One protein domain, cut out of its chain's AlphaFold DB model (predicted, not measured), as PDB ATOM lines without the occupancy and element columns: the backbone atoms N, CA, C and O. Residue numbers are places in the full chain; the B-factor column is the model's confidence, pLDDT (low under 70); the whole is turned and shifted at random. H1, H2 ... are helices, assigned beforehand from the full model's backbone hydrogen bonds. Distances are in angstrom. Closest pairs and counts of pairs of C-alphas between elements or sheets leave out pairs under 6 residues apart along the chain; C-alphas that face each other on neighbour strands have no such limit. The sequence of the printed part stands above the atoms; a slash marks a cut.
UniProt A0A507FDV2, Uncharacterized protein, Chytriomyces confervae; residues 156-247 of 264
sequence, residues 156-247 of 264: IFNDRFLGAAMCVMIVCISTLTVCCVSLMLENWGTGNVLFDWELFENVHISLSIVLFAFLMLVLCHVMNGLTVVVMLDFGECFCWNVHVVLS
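Overview. This is residues 156 to 247 of the 264 residues of an uncharacterized protein of Chytriomyces confervae (UniProt A0A507FDV2). Two long helices, H1 and H2, lie side by side as a helical hairpin, joined at one end by a long loop whose residues 198 to 203 stick out. Past the other end of H2 the last residues fold back, and the short helix H3 touches neither long helix. The printed part has 92 residues, with three named helices in the order H1, H2, H3 and no named strand: all helix. It is loose, with a radius of gyration of the C-alphas of 17.7 A, and spans 52 by 32 by 20 A.

Arrangement. H1, residues 160 to 186, touches H2, residues 209 to 233; their closest C-alphas, those of Cys 180 and Ala 213, are 5.2 A apart. They run opposite ways at a shallow tilt of 26 degrees. H3, residues 242 to 247, is apart from both. In H1 and H2 every O i to N i+4 pair is within hydrogen-bond range; in H3 0 of 2 are, and 0 of 3 O i to N i+3 pairs.

Along the chain. H1 is 39.1 A long from C-alpha 160 at (341.044, 365.636, 383.534); H2 is 35.3 A long and H3 9.4 A, ending at C-alpha 247 at (364.682, 353.057, 392.910).

Size, cuts and confidence. The printed part has no cut. The link from H1 to H2, 22 residues, is long. The pLDDT is under 70 in residues 191 to 200, 203 to 206 and 231 to 247.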
ATOM      1  N   ILE A 156     342.765 369.047 391.599       74.62
ATOM      2  CA  ILE A 156     343.677 368.852 390.464       74.62
ATOM      3  C   ILE A 156     343.414 367.515 389.765       74.62
ATOM      4  O   ILE A 156     343.389 367.463 388.540       74.62
ATOM      5  N   PHE A 157     343.195 366.440 390.525       76.56
ATOM      6  CA  PHE A 157     342.915 365.119 389.952       76.56
ATOM      7  C   PHE A 157     341.494 364.980 389.404       76.56
ATOM      8  O   PHE A 157     341.268 364.148 388.525       76.56
ATOM      9  N   ASN A 158     340.542 365.772 389.900       80.50
ATOM     10  CA  ASN A 158     339.186 365.783 389.357       80.50
ATOM     11  C   ASN A 158     339.128 366.496 387.994       80.50
ATOM     12  O   ASN A 158     338.269 366.189 387.169       80.50
ATOM     13  N   ASP A 159     340.065 367.413 387.732       83.44
ATOM     14  CA  ASP A 159     340.228 368.039 386.426       83.44
ATOM     15  C   ASP A 159     341.078 367.156 385.494       83.44
ATOM     16  O   ASP A 159     342.306 367.063 385.597       83.44
ATOM     17  N   ARG A 160     340.407 366.513 384.530       81.44
ATOM     18  CA  ARG A 160     341.044 365.636 383.534       81.44
ATOM     19  C   ARG A 160     342.116 366.361 382.708       81.44
ATOM     20  O   ARG A 160     343.112 365.737 382.343       81.44
ATOM     21  N   PHE A 161     341.928 367.644 382.393       84.00
ATOM     22  CA  PHE A 161     342.876 368.406 381.574       84.00
ATOM     23  C   PHE A 161     344.111 368.785 382.375       84.00
ATOM     24  O   PHE A 161     345.232 368.616 381.888       84.00
ATOM     25  N   LEU A 162     343.911 369.242 383.611       81.25
ATOM     26  CA  LEU A 162     345.015 369.608 384.485       81.25
ATOM     27  C   LEU A 162     345.863 368.379 384.824       81.25
ATOM     28  O   LEU A 162     347.079 368.405 384.633       81.25
ATOM     29  N   GLY A 163     345.230 367.265 385.203       80.12
ATOM     30  CA  GLY A 163     345.924 365.998 385.435       80.12
ATOM     31  C   GLY A 163     346.716 365.515 384.212       80.12
ATOM     32  O   GLY A 163     347.868 365.095 384.342       80.12
ATOM     33  N   ALA A 164     346.152 365.633 383.004       81.25
ATOM     34  CA  ALA A 164     346.852 365.271 381.772       81.25
ATOM     35  C   ALA A 164     348.073 366.166 381.500       81.25
ATOM     36  O   ALA A 164     349.144 365.650 381.174       81.25
ATOM     37  N   ALA A 165     347.946 367.486 381.671       84.81
ATOM     38  CA  ALA A 165     349.051 368.427 381.492       84.81
ATOM     39  C   ALA A 165     350.209 368.134 382.461       84.81
ATOM     40  O   ALA A 165     351.374 368.127 382.057       84.81
ATOM     41  N   MET A 166     349.889 367.812 383.715       82.31
ATOM     42  CA  MET A 166     350.883 367.425 384.716       82.31
ATOM     43  C   MET A 166     351.613 366.132 384.345       82.31
ATOM     44  O   MET A 166     352.842 366.085 384.393       82.31
ATOM     45  N   CYS A 167     350.886 365.102 383.904       81.06
ATOM     46  CA  CYS A 167     351.492 363.859 383.426       81.06
ATOM     47  C   CYS A 167     352.441 364.096 382.242       81.06
ATOM     48  O   CYS A 167     353.548 363.557 382.222       81.06
ATOM     49  N   VAL A 168     352.041 364.928 381.274       86.88
ATOM     50  CA  VAL A 168     352.885 365.274 380.119       86.88
ATOM     51  C   VAL A 168     354.158 365.990 380.566       86.88
ATOM     52  O   VAL A 168     355.246 365.599 380.149       86.88
ATOM     53  N   MET A 169     354.051 366.972 381.465       84.56
ATOM     54  CA  MET A 169     355.206 367.682 382.024       84.56
ATOM     55  C   MET A 169     356.196 366.730 382.706       84.56
ATOM     56  O   MET A 169     357.395 366.798 382.435       84.56
ATOM     57  N   ILE A 170     355.707 365.798 383.530       81.62
ATOM     58  CA  ILE A 170     356.550 364.810 384.221       81.62
ATOM     59  C   ILE A 170     357.297 363.922 383.214       81.62
ATOM     60  O   ILE A 170     358.501 363.693 383.363       81.62
ATOM     61  N   VAL A 171     356.617 363.452 382.164       83.94
ATOM     62  CA  VAL A 171     357.232 362.634 381.105       83.94
ATOM     63  C   VAL A 171     358.284 363.431 380.327       83.94
ATOM     64  O   VAL A 171     359.383 362.922 380.086       83.94
ATOM     65  N   CYS A 172     357.991 364.684 379.969       87.00
ATOM     66  CA  CYS A 172     358.931 365.563 379.273       87.00
ATOM     67  C   CYS A 172     360.201 365.810 380.095       87.00
ATOM     68  O   CYS A 172     361.303 365.635 379.576       87.00
ATOM     69  N   ILE A 173     360.063 366.147 381.379       84.44
ATOM     70  CA  ILE A 173     361.208 366.378 382.269       84.44
ATOM     71  C   ILE A 173     362.029 365.096 382.424       84.44
ATOM     72  O   ILE A 173     363.242 365.129 382.243       84.44
ATOM     73  N   SER A 174     361.378 363.953 382.666       81.00
ATOM     74  CA  SER A 174     362.065 362.659 382.820       81.00
ATOM     75  C   SER A 174     362.884 362.296 381.580       81.00
ATOM     76  O   SER A 174     364.009 361.809 381.676       81.00
ATOM     77  N   THR A 175     362.339 362.578 380.399       86.88
ATOM     78  CA  THR A 175     363.034 362.373 379.126       86.88
ATOM     79  C   THR A 175     364.272 363.249 379.019       86.88
ATOM     80  O   THR A 175     365.343 362.752 378.676       86.88
ATOM     81  N   LEU A 176     364.135 364.547 379.310       86.88
ATOM     82  CA  LEU A 176     365.256 365.483 379.271       86.88
ATOM     83  C   LEU A 176     366.360 365.047 380.237       86.88
ATOM     84  O   LEU A 176     367.522 365.025 379.845       86.88
ATOM     85  N   THR A 177     366.002 364.597 381.442       86.44
ATOM     86  CA  THR A 177     366.944 364.023 382.409       86.44
ATOM     87  C   THR A 177     367.718 362.842 381.812       86.44
ATOM     88  O   THR A 177     368.947 362.831 381.868       86.44
ATOM     89  N   VAL A 178     367.035 361.874 381.188       85.94
ATOM     90  CA  VAL A 178     367.682 360.708 380.552       85.94
ATOM     91  C   VAL A 178     368.598 361.126 379.398       85.94
ATOM     92  O   VAL A 178     369.714 360.613 379.287       85.94
ATOM     93  N   CYS A 179     368.172 362.074 378.561       87.31
ATOM     94  CA  CYS A 179     368.998 362.623 377.486       87.31
ATOM     95  C   CYS A 179     370.261 363.307 378.036       87.31
ATOM     96  O   CYS A 179     371.356 363.038 377.543       87.31
ATOM     97  N   CYS A 180     370.137 364.136 379.077       87.00
ATOM     98  CA  CYS A 180     371.272 364.806 379.716       87.00
ATOM     99  C   CYS A 180     372.272 363.798 380.295       87.00
ATOM    100  O   CYS A 180     373.469 363.914 380.042       87.00
ATOM    101  N   VAL A 181     371.793 362.775 381.011       86.50
ATOM    102  CA  VAL A 181     372.650 361.708 381.554       86.50
ATOM    103  C   VAL A 181     373.341 360.931 380.432       86.50
ATOM    104  O   VAL A 181     374.534 360.660 380.523       86.50
ATOM    105  N   SER A 182     372.628 360.617 379.347       88.00
ATOM    106  CA  SER A 182     373.207 359.898 378.204       88.00
ATOM    107  C   SER A 182     374.324 360.703 377.536       88.00
ATOM    108  O   SER A 182     375.396 360.162 377.280       88.00
ATOM    109  N   LEU A 183     374.115 362.012 377.334       85.81
ATOM    110  CA  LEU A 183     375.140 362.918 376.806       85.81
ATOM    111  C   LEU A 183     376.358 363.013 377.728       85.81
ATOM    112  O   LEU A 183     377.488 363.053 377.240       85.81
ATOM    113  N   MET A 184     376.149 363.031 379.047       85.31
ATOM    114  CA  MET A 184     377.246 363.026 380.016       85.31
ATOM    115  C   MET A 184     378.066 361.735 379.946       85.31
ATOM    116  O   MET A 184     379.288 361.805 380.035       85.31
ATOM    117  N   LEU A 185     377.417 360.579 379.775       87.62
ATOM    118  CA  LEU A 185     378.093 359.282 379.673       87.62
ATOM    119  C   LEU A 185     378.867 359.130 378.357       87.62
ATOM    120  O   LEU A 185     379.995 358.648 378.375       87.62
ATOM    121  N   GLU A 186     378.294 359.560 377.231       87.12
ATOM    122  CA  GLU A 186     378.937 359.465 375.911       87.12
ATOM    123  C   GLU A 186     380.161 360.385 375.788       87.12
ATOM    124  O   GLU A 186     381.155 360.024 375.163       87.12
ATOM    125  N   ASN A 187     380.118 361.558 376.426       83.75
ATOM    126  CA  ASN A 187     381.209 362.537 376.397       83.75
ATOM    127  C   ASN A 187     382.161 362.418 377.596       83.75
ATOM    128  O   ASN A 187     383.008 363.292 377.822       83.75
ATOM    129  N   TRP A 188     382.030 361.352 378.390       84.88
ATOM    130  CA  TRP A 188     382.886 361.132 379.544       84.88
ATOM    131  C   TRP A 188     384.305 360.771 379.087       84.88
ATOM    132  O   TRP A 188     384.606 359.626 378.761       84.88
ATOM    133  N   GLY A 189     385.199 361.761 379.083       79.12
ATOM    134  CA  GLY A 189     386.625 361.579 378.793       79.12
ATOM    135  C   GLY A 189     387.078 361.985 377.388       79.12
ATOM    136  O   GLY A 189     388.280 362.037 377.156       79.12
ATOM    137  N   THR A 190     386.168 362.338 376.475       74.94
ATOM    138  CA  THR A 190     386.512 362.734 375.093       74.94
ATOM    139  C   THR A 190     386.934 364.194 374.924       74.94
ATOM    140  O   THR A 190     387.403 364.543 373.852       74.94
ATOM    141  N   GLY A 191     386.872 365.016 375.980       62.97
ATOM    142  CA  GLY A 191     387.548 366.317 376.045       62.97
ATOM    143  C   GLY A 191     387.053 367.356 375.031       62.97
ATOM    144  O   GLY A 191     387.476 367.376 373.886       62.97
ATOM    145  N   ASN A 192     386.236 368.294 375.517       61.97
ATOM    146  CA  ASN A 192     385.897 369.577 374.888       61.97
ATOM    147  C   ASN A 192     385.296 369.505 373.477       61.97
ATOM    148  O   ASN A 192     385.980 369.653 372.470       61.97
ATOM    149  N   VAL A 193     383.968 369.430 373.414       59.59
ATOM    150  CA  VAL A 193     383.247 369.884 372.223       59.59
ATOM    151  C   VAL A 193     383.038 371.390 372.352       59.59
ATOM    152  O   VAL A 193     382.442 371.855 373.326       59.59
ATOM    153  N   LEU A 194     383.585 372.141 371.399       59.91
ATOM    154  CA  LEU A 194     383.399 373.581 371.282       59.91
ATOM    155  C   LEU A 194     382.029 373.857 370.658       59.91
ATOM    156  O   LEU A 194     381.769 373.465 369.524       59.91
ATOM    157  N   PHE A 195     381.162 374.539 371.401       61.62
ATOM    158  CA  PHE A 195     380.025 375.238 370.816       61.62
ATOM    159  C   PHE A 195     380.470 376.650 370.451       61.62
ATOM    160  O   PHE A 195     380.617 377.493 371.335       61.62
ATOM    161  N   ASP A 196     380.674 376.913 369.164       62.75
ATOM    162  CA  ASP A 196     380.806 378.281 368.674       62.75
ATOM    163  C   ASP A 196     379.408 378.896 368.559       62.75
ATOM    164  O   ASP A 196     378.613 378.559 367.682       62.75
ATOM    165  N   TRP A 197     379.078 379.760 369.517       66.06
ATOM    166  CA  TRP A 197     377.817 380.492 369.559       66.06
ATOM    167  C   TRP A 197     378.028 381.904 368.996       66.06
ATOM    168  O   TRP A 197     378.354 382.830 369.733       66.06
ATOM    169  N   GLU A 198     377.829 382.082 367.687       63.12
ATOM    170  CA  GLU A 198     377.996 383.364 366.967       63.12
ATOM    171  C   GLU A 198     376.869 384.395 367.222       63.12
ATOM    172  O   GLU A 198     376.530 385.194 366.354       63.12
ATOM    173  N   LEU A 199     376.234 384.408 368.398       64.25
ATOM    174  CA  LEU A 199     375.125 385.342 368.663       64.25
ATOM    175  C   LEU A 199     375.588 386.721 369.167       64.25
ATOM    176  O   LEU A 199     374.799 387.660 369.190       64.25
ATOM    177  N   PHE A 200     376.855 386.852 369.567       68.88
ATOM    178  CA  PHE A 200     377.468 388.123 369.950       68.88
ATOM    179  C   PHE A 200     378.794 388.275 369.207       68.88
ATOM    180  O   PHE A 200     379.733 387.519 369.459       68.88
ATOM    181  N   GLU A 201     378.861 389.244 368.290       71.62
ATOM    182  CA  GLU A 201     380.077 389.593 367.554       71.62
ATOM    183  C   GLU A 201     381.249 389.757 368.545       71.62
ATOM    184  O   GLU A 201     381.300 390.721 369.310       71.62
ATOM    185  N   ASN A 202     382.195 388.809 368.506       70.31
ATOM    186  CA  ASN A 202     383.479 388.769 369.229       70.31
ATOM    187  C   ASN A 202     383.540 388.130 370.636       70.31
ATOM    188  O   ASN A 202     384.565 388.289 371.303       70.31
ATOM    189  N   VAL A 203     382.540 387.364 371.100       66.81
ATOM    190  CA  VAL A 203     382.663 386.608 372.372       66.81
ATOM    191  C   VAL A 203     382.548 385.098 372.148       66.81
ATOM    192  O   VAL A 203     381.453 384.555 372.051       66.81
ATOM    193  N   HIS A 204     383.687 384.396 372.140       65.75
ATOM    194  CA  HIS A 204     383.719 382.929 372.142       65.75
ATOM    195  C   HIS A 204     383.589 382.402 373.573       65.75
ATOM    196  O   HIS A 204     384.540 382.436 374.356       65.75
ATOM    197  N   ILE A 205     382.410 381.893 373.923       69.31
ATOM    198  CA  ILE A 205     382.202 381.171 375.180       69.31
ATOM    199  C   ILE A 205     382.401 379.682 374.903       69.31
ATOM    200  O   ILE A 205     381.505 379.010 374.403       69.31
ATOM    201  N   SER A 206     383.573 379.151 375.250       69.44
ATOM    202  CA  SER A 206     383.807 377.706 375.205       69.44
ATOM    203  C   SER A 206     383.201 377.056 376.450       69.44
ATOM    204  O   SER A 206     383.798 377.054 377.528       69.44
ATOM    205  N   LEU A 207     381.980 376.536 376.318       76.88
ATOM    206  CA  LEU A 207     381.336 375.742 377.359       76.88
ATOM    207  C   LEU A 207     381.486 374.257 377.017       76.88
ATOM    208  O   LEU A 207     381.000 373.802 375.986       76.88
ATOM    209  N   SER A 208     382.134 373.489 377.895       82.75
ATOM    210  CA  SER A 208     382.205 372.031 377.740       82.75
ATOM    211  C   SER A 208     380.795 371.431 377.701       82.75
ATOM    212  O   SER A 208     379.974 371.745 378.566       82.75
ATOM    213  N   ILE A 209     380.522 370.526 376.751       81.19
ATOM    214  CA  ILE A 209     379.252 369.774 376.676       81.19
ATOM    215  C   ILE A 209     378.872 369.164 378.023       81.19
ATOM    216  O   ILE A 209     377.700 369.174 378.392       81.19
ATOM    217  N   VAL A 210     379.853 368.654 378.769       80.44
ATOM    218  CA  VAL A 210     379.612 368.030 380.074       80.44
ATOM    219  C   VAL A 210     379.080 369.060 381.071       80.44
ATOM    220  O   VAL A 210     378.131 368.775 381.797       80.44
ATOM    221  N   LEU A 211     379.641 370.274 381.066       84.56
ATOM    222  CA  LEU A 211     379.179 371.368 381.917       84.56
ATOM    223  C   LEU A 211     377.785 371.848 381.493       84.56
ATOM    224  O   LEU A 211     376.930 372.046 382.350       84.56
ATOM    225  N   PHE A 212     377.522 371.967 380.190       85.44
ATOM    226  CA  PHE A 212     376.192 372.304 379.674       85.44
ATOM    227  C   PHE A 212     375.133 371.270 380.081       85.44
ATOM    228  O   PHE A 212     374.097 371.626 380.639       85.44
ATOM    229  N   ALA A 213     375.406 369.984 379.845       86.06
ATOM    230  CA  ALA A 213     374.504 368.892 380.194       86.06
ATOM    231  C   ALA A 213     374.252 368.835 381.706       86.06
ATOM    232  O   ALA A 213     373.113 368.639 382.124       86.06
ATOM    233  N   PHE A 214     375.284 369.075 382.521       87.44
ATOM    234  CA  PHE A 214     375.153 369.171 383.972       87.44
ATOM    235  C   PHE A 214     374.272 370.354 384.400       87.44
ATOM    236  O   PHE A 214     373.369 370.175 385.212       87.44
ATOM    237  N   LEU A 215     374.476 371.548 383.836       88.81
ATOM    238  CA  LEU A 215     373.645 372.720 384.143       88.81
ATOM    239  C   LEU A 215     372.182 372.499 383.742       88.81
ATOM    240  O   LEU A 215     371.282 372.802 384.523       88.81
ATOM    241  N   MET A 216     371.940 371.911 382.568       88.94
ATOM    242  CA  MET A 216     370.594 371.544 382.122       88.94
ATOM    243  C   MET A 216     369.953 370.492 383.028       88.94
ATOM    244  O   MET A 216     368.767 370.596 383.337       88.94
ATOM    245  N   LEU A 217     370.729 369.515 383.502       88.31
ATOM    246  CA  LEU A 217     370.270 368.507 384.455       88.31
ATOM    247  C   LEU A 217     369.861 369.153 385.786       88.31
ATOM    248  O   LEU A 217     368.766 368.889 386.282       88.31
ATOM    249  N   VAL A 218     370.701 370.040 386.333       89.38
ATOM    250  CA  VAL A 218     370.397 370.804 387.553       89.38
ATOM    251  C   VAL A 218     369.129 371.633 387.357       89.38
ATOM    252  O   VAL A 218     368.224 371.544 388.181       89.38
ATOM    253  N   LEU A 219     369.012 372.369 386.248       88.19
ATOM    254  CA  LEU A 219     367.824 373.165 385.937       88.19
ATOM    255  C   LEU A 219     366.558 372.297 385.866       88.19
ATOM    256  O   LEU A 219     365.546 372.644 386.473       88.19
ATOM    257  N   CYS A 220     366.620 371.142 385.194       87.94
ATOM    258  CA  CYS A 220     365.500 370.202 385.113       87.94
ATOM    259  C   CYS A 220     365.087 369.691 386.502       87.94
ATOM    260  O   CYS A 220     363.896 369.641 386.807       87.94
ATOM    261  N   HIS A 221     366.049 369.351 387.365       86.25
ATOM    262  CA  HIS A 221     365.760 368.910 388.731       86.25
ATOM    263  C   HIS A 221     365.220 370.029 389.619       86.25
ATOM    264  O   HIS A 221     364.330 369.761 390.420       86.25
ATOM    265  N   VAL A 222     365.694 371.267 389.462       87.06
ATOM    266  CA  VAL A 222     365.144 372.434 390.167       87.06
ATOM    267  C   VAL A 222     363.707 372.692 389.726       87.06
ATOM    268  O   VAL A 222     362.840 372.848 390.577       87.06
ATOM    269  N   MET A 223     363.414 372.666 388.423       84.06
ATOM    270  CA  MET A 223     362.045 372.816 387.917       84.06
ATOM    271  C   MET A 223     361.127 371.687 388.388       84.06
ATOM    272  O   MET A 223     359.987 371.946 388.770       84.06
ATOM    273  N   ASN A 224     361.615 370.444 388.407       82.81
ATOM    274  CA  ASN A 224     360.858 369.309 388.929       82.81
ATOM    275  C   ASN A 224     360.621 369.449 390.437       82.81
ATOM    276  O   ASN A 224     359.503 369.282 390.909       82.81
ATOM    277  N   GLY A 225     361.658 369.820 391.189       82.25
ATOM    278  CA  GLY A 225     361.587 370.081 392.621       82.25
ATOM    279  C   GLY A 225     360.600 371.196 392.945       82.25
ATOM    280  O   GLY A 225     359.742 370.993 393.786       82.25
ATOM    281  N   LEU A 226     360.637 372.319 392.224       82.44
ATOM    282  CA  LEU A 226     359.650 373.395 392.343       82.44
ATOM    283  C   LEU A 226     358.247 372.920 391.978       82.44
ATOM    284  O   LEU A 226     357.308 373.251 392.683       82.44
ATOM    285  N   THR A 227     358.093 372.111 390.928       80.75
ATOM    286  CA  THR A 227     356.791 371.529 390.567       80.75
ATOM    287  C   THR A 227     356.253 370.676 391.714       80.75
ATOM    288  O   THR A 227     355.095 370.821 392.088       80.75
ATOM    289  N   VAL A 228     357.097 369.839 392.321       78.75
ATOM    290  CA  VAL A 228     356.740 368.995 393.467       78.75
ATOM    291  C   VAL A 228     356.490 369.824 394.724       78.75
ATOM    292  O   VAL A 228     355.520 369.550 395.409       78.75
ATOM    293  N   VAL A 229     357.298 370.843 395.025       80.12
ATOM    294  CA  VAL A 229     357.078 371.751 396.163       80.12
ATOM    295  C   VAL A 229     355.766 372.489 395.985       80.12
ATOM    296  O   VAL A 229     354.964 372.488 396.899       80.12
ATOM    297  N   VAL A 230     355.481 373.010 394.794       75.38
ATOM    298  CA  VAL A 230     354.180 373.599 394.474       75.38
ATOM    299  C   VAL A 230     353.074 372.558 394.688       75.38
ATOM    300  O   VAL A 230     352.086 372.859 395.342       75.38
ATOM    301  N   MET A 231     353.245 371.306 394.247       69.31
ATOM    302  CA  MET A 231     352.274 370.237 394.534       69.31
ATOM    303  C   MET A 231     352.118 369.909 396.031       69.31
ATOM    304  O   MET A 231     351.010 369.578 396.450       69.31
ATOM    305  N   LEU A 232     353.201 369.957 396.813       67.00
ATOM    306  CA  LEU A 232     353.248 369.611 398.239       67.00
ATOM    307  C   LEU A 232     352.772 370.757 399.140       67.00
ATOM    308  O   LEU A 232     352.045 370.495 400.087       67.00
ATOM    309  N   ASP A 233     353.076 372.013 398.816       66.81
ATOM    310  CA  ASP A 233     352.467 373.200 399.437       66.81
ATOM    311  C   ASP A 233     350.957 373.237 399.156       66.81
ATOM    312  O   ASP A 233     350.163 373.739 399.948       66.81
ATOM    313  N   PHE A 234     350.522 372.647 398.037       57.50
ATOM    314  CA  PHE A 234     349.107 372.386 397.771       57.50
ATOM    315  C   PHE A 234     348.581 371.089 398.402       57.50
ATOM    316  O   PHE A 234     347.395 370.772 398.259       57.50
ATOM    317  N   GLY A 235     349.426 370.339 399.098       47.44
ATOM    318  CA  GLY A 235     349.174 368.959 399.446       47.44
ATOM    319  C   GLY A 235     350.011 368.461 400.611       47.44
ATOM    320  O   GLY A 235     350.868 367.601 400.412       47.44
ATOM    321  N   GLU A 236     349.686 368.890 401.830       43.19
ATOM    322  CA  GLU A 236     350.266 368.377 403.085       43.19
ATOM    323  C   GLU A 236     350.047 366.856 403.339       43.19
ATOM    324  O   GLU A 236     350.236 366.372 404.448       43.19
ATOM    325  N   CYS A 237     349.707 366.045 402.328       44.16
ATOM    326  CA  CYS A 237     349.502 364.596 402.464       44.16
ATOM    327  C   CYS A 237     350.354 363.708 401.533       44.16
ATOM    328  O   CYS A 237     350.247 362.483 401.611       44.16
ATOM    329  N   PHE A 238     351.213 364.240 400.654       43.88
ATOM    330  CA  PHE A 238     351.906 363.411 399.648       43.88
ATOM    331  C   PHE A 238     353.274 362.861 400.103       43.88
ATOM    332  O   PHE A 238     354.317 363.152 399.526       43.88
ATOM    333  N   CYS A 239     353.285 361.986 401.113       42.44
ATOM    334  CA  CYS A 239     354.511 361.332 401.605       42.44
ATOM    335  C   CYS A 239     355.018 360.128 400.769       42.44
ATOM    336  O   CYS A 239     355.972 359.474 401.176       42.44
ATOM    337  N   TRP A 240     354.429 359.794 399.611       42.69
ATOM    338  CA  TRP A 240     354.666 358.474 398.985       42.69
ATOM    339  C   TRP A 240     355.506 358.422 397.694       42.69
ATOM    340  O   TRP A 240     355.955 357.337 397.333       42.69
ATOM    341  N   ASN A 241     355.799 359.533 397.005       43.38
ATOM    342  CA  ASN A 241     356.432 359.453 395.669       43.38
ATOM    343  C   ASN A 241     357.951 359.683 395.601       43.38
ATOM    344  O   ASN A 241     358.565 359.388 394.576       43.38
ATOM    345  N   VAL A 242     358.602 360.110 396.686       47.06
ATOM    346  CA  VAL A 242     360.072 360.276 396.692       47.06
ATOM    347  C   VAL A 242     360.796 358.918 396.596       47.06
ATOM    348  O   VAL A 242     361.922 358.833 396.108       47.06
ATOM    349  N   HIS A 243     360.126 357.822 396.958       45.97
ATOM    350  CA  HIS A 243     360.730 356.490 396.985       45.97
ATOM    351  C   HIS A 243     360.846 355.813 395.604       45.97
ATOM    352  O   HIS A 243     361.660 354.904 395.445       45.97
ATOM    353  N   VAL A 244     360.071 356.248 394.599       44.50
ATOM    354  CA  VAL A 244     360.071 355.648 393.244       44.50
ATOM    355  C   VAL A 244     361.166 356.243 392.353       44.50
ATOM    356  O   VAL A 244     361.726 355.557 391.502       44.50
ATOM    357  N   VAL A 245     361.541 357.503 392.580       46.50
ATOM    358  CA  VAL A 245     362.639 358.141 391.834       46.50
ATOM    359  C   VAL A 245     364.003 357.619 392.307       46.50
ATOM    360  O   VAL A 245     364.926 357.477 391.509       46.50
ATOM    361  N   LEU A 246     364.123 357.238 393.584       45.25
ATOM    362  CA  LEU A 246     365.357 356.669 394.138       45.25
ATOM    363  C   LEU A 246     365.581 355.192 393.772       45.25
ATOM    364  O   LEU A 246     366.716 354.723 393.842       45.25
ATOM    365  N   SER A 247     364.552 354.458 393.341       44.88
ATOM    366  CA  SER A 247     364.682 353.057 392.910       44.88
ATOM    367  C   SER A 247     365.063 352.881 391.435       44.88
ATOM    368  O   SER A 247     365.409 351.770 391.038       44.88
TER     369      SER A 247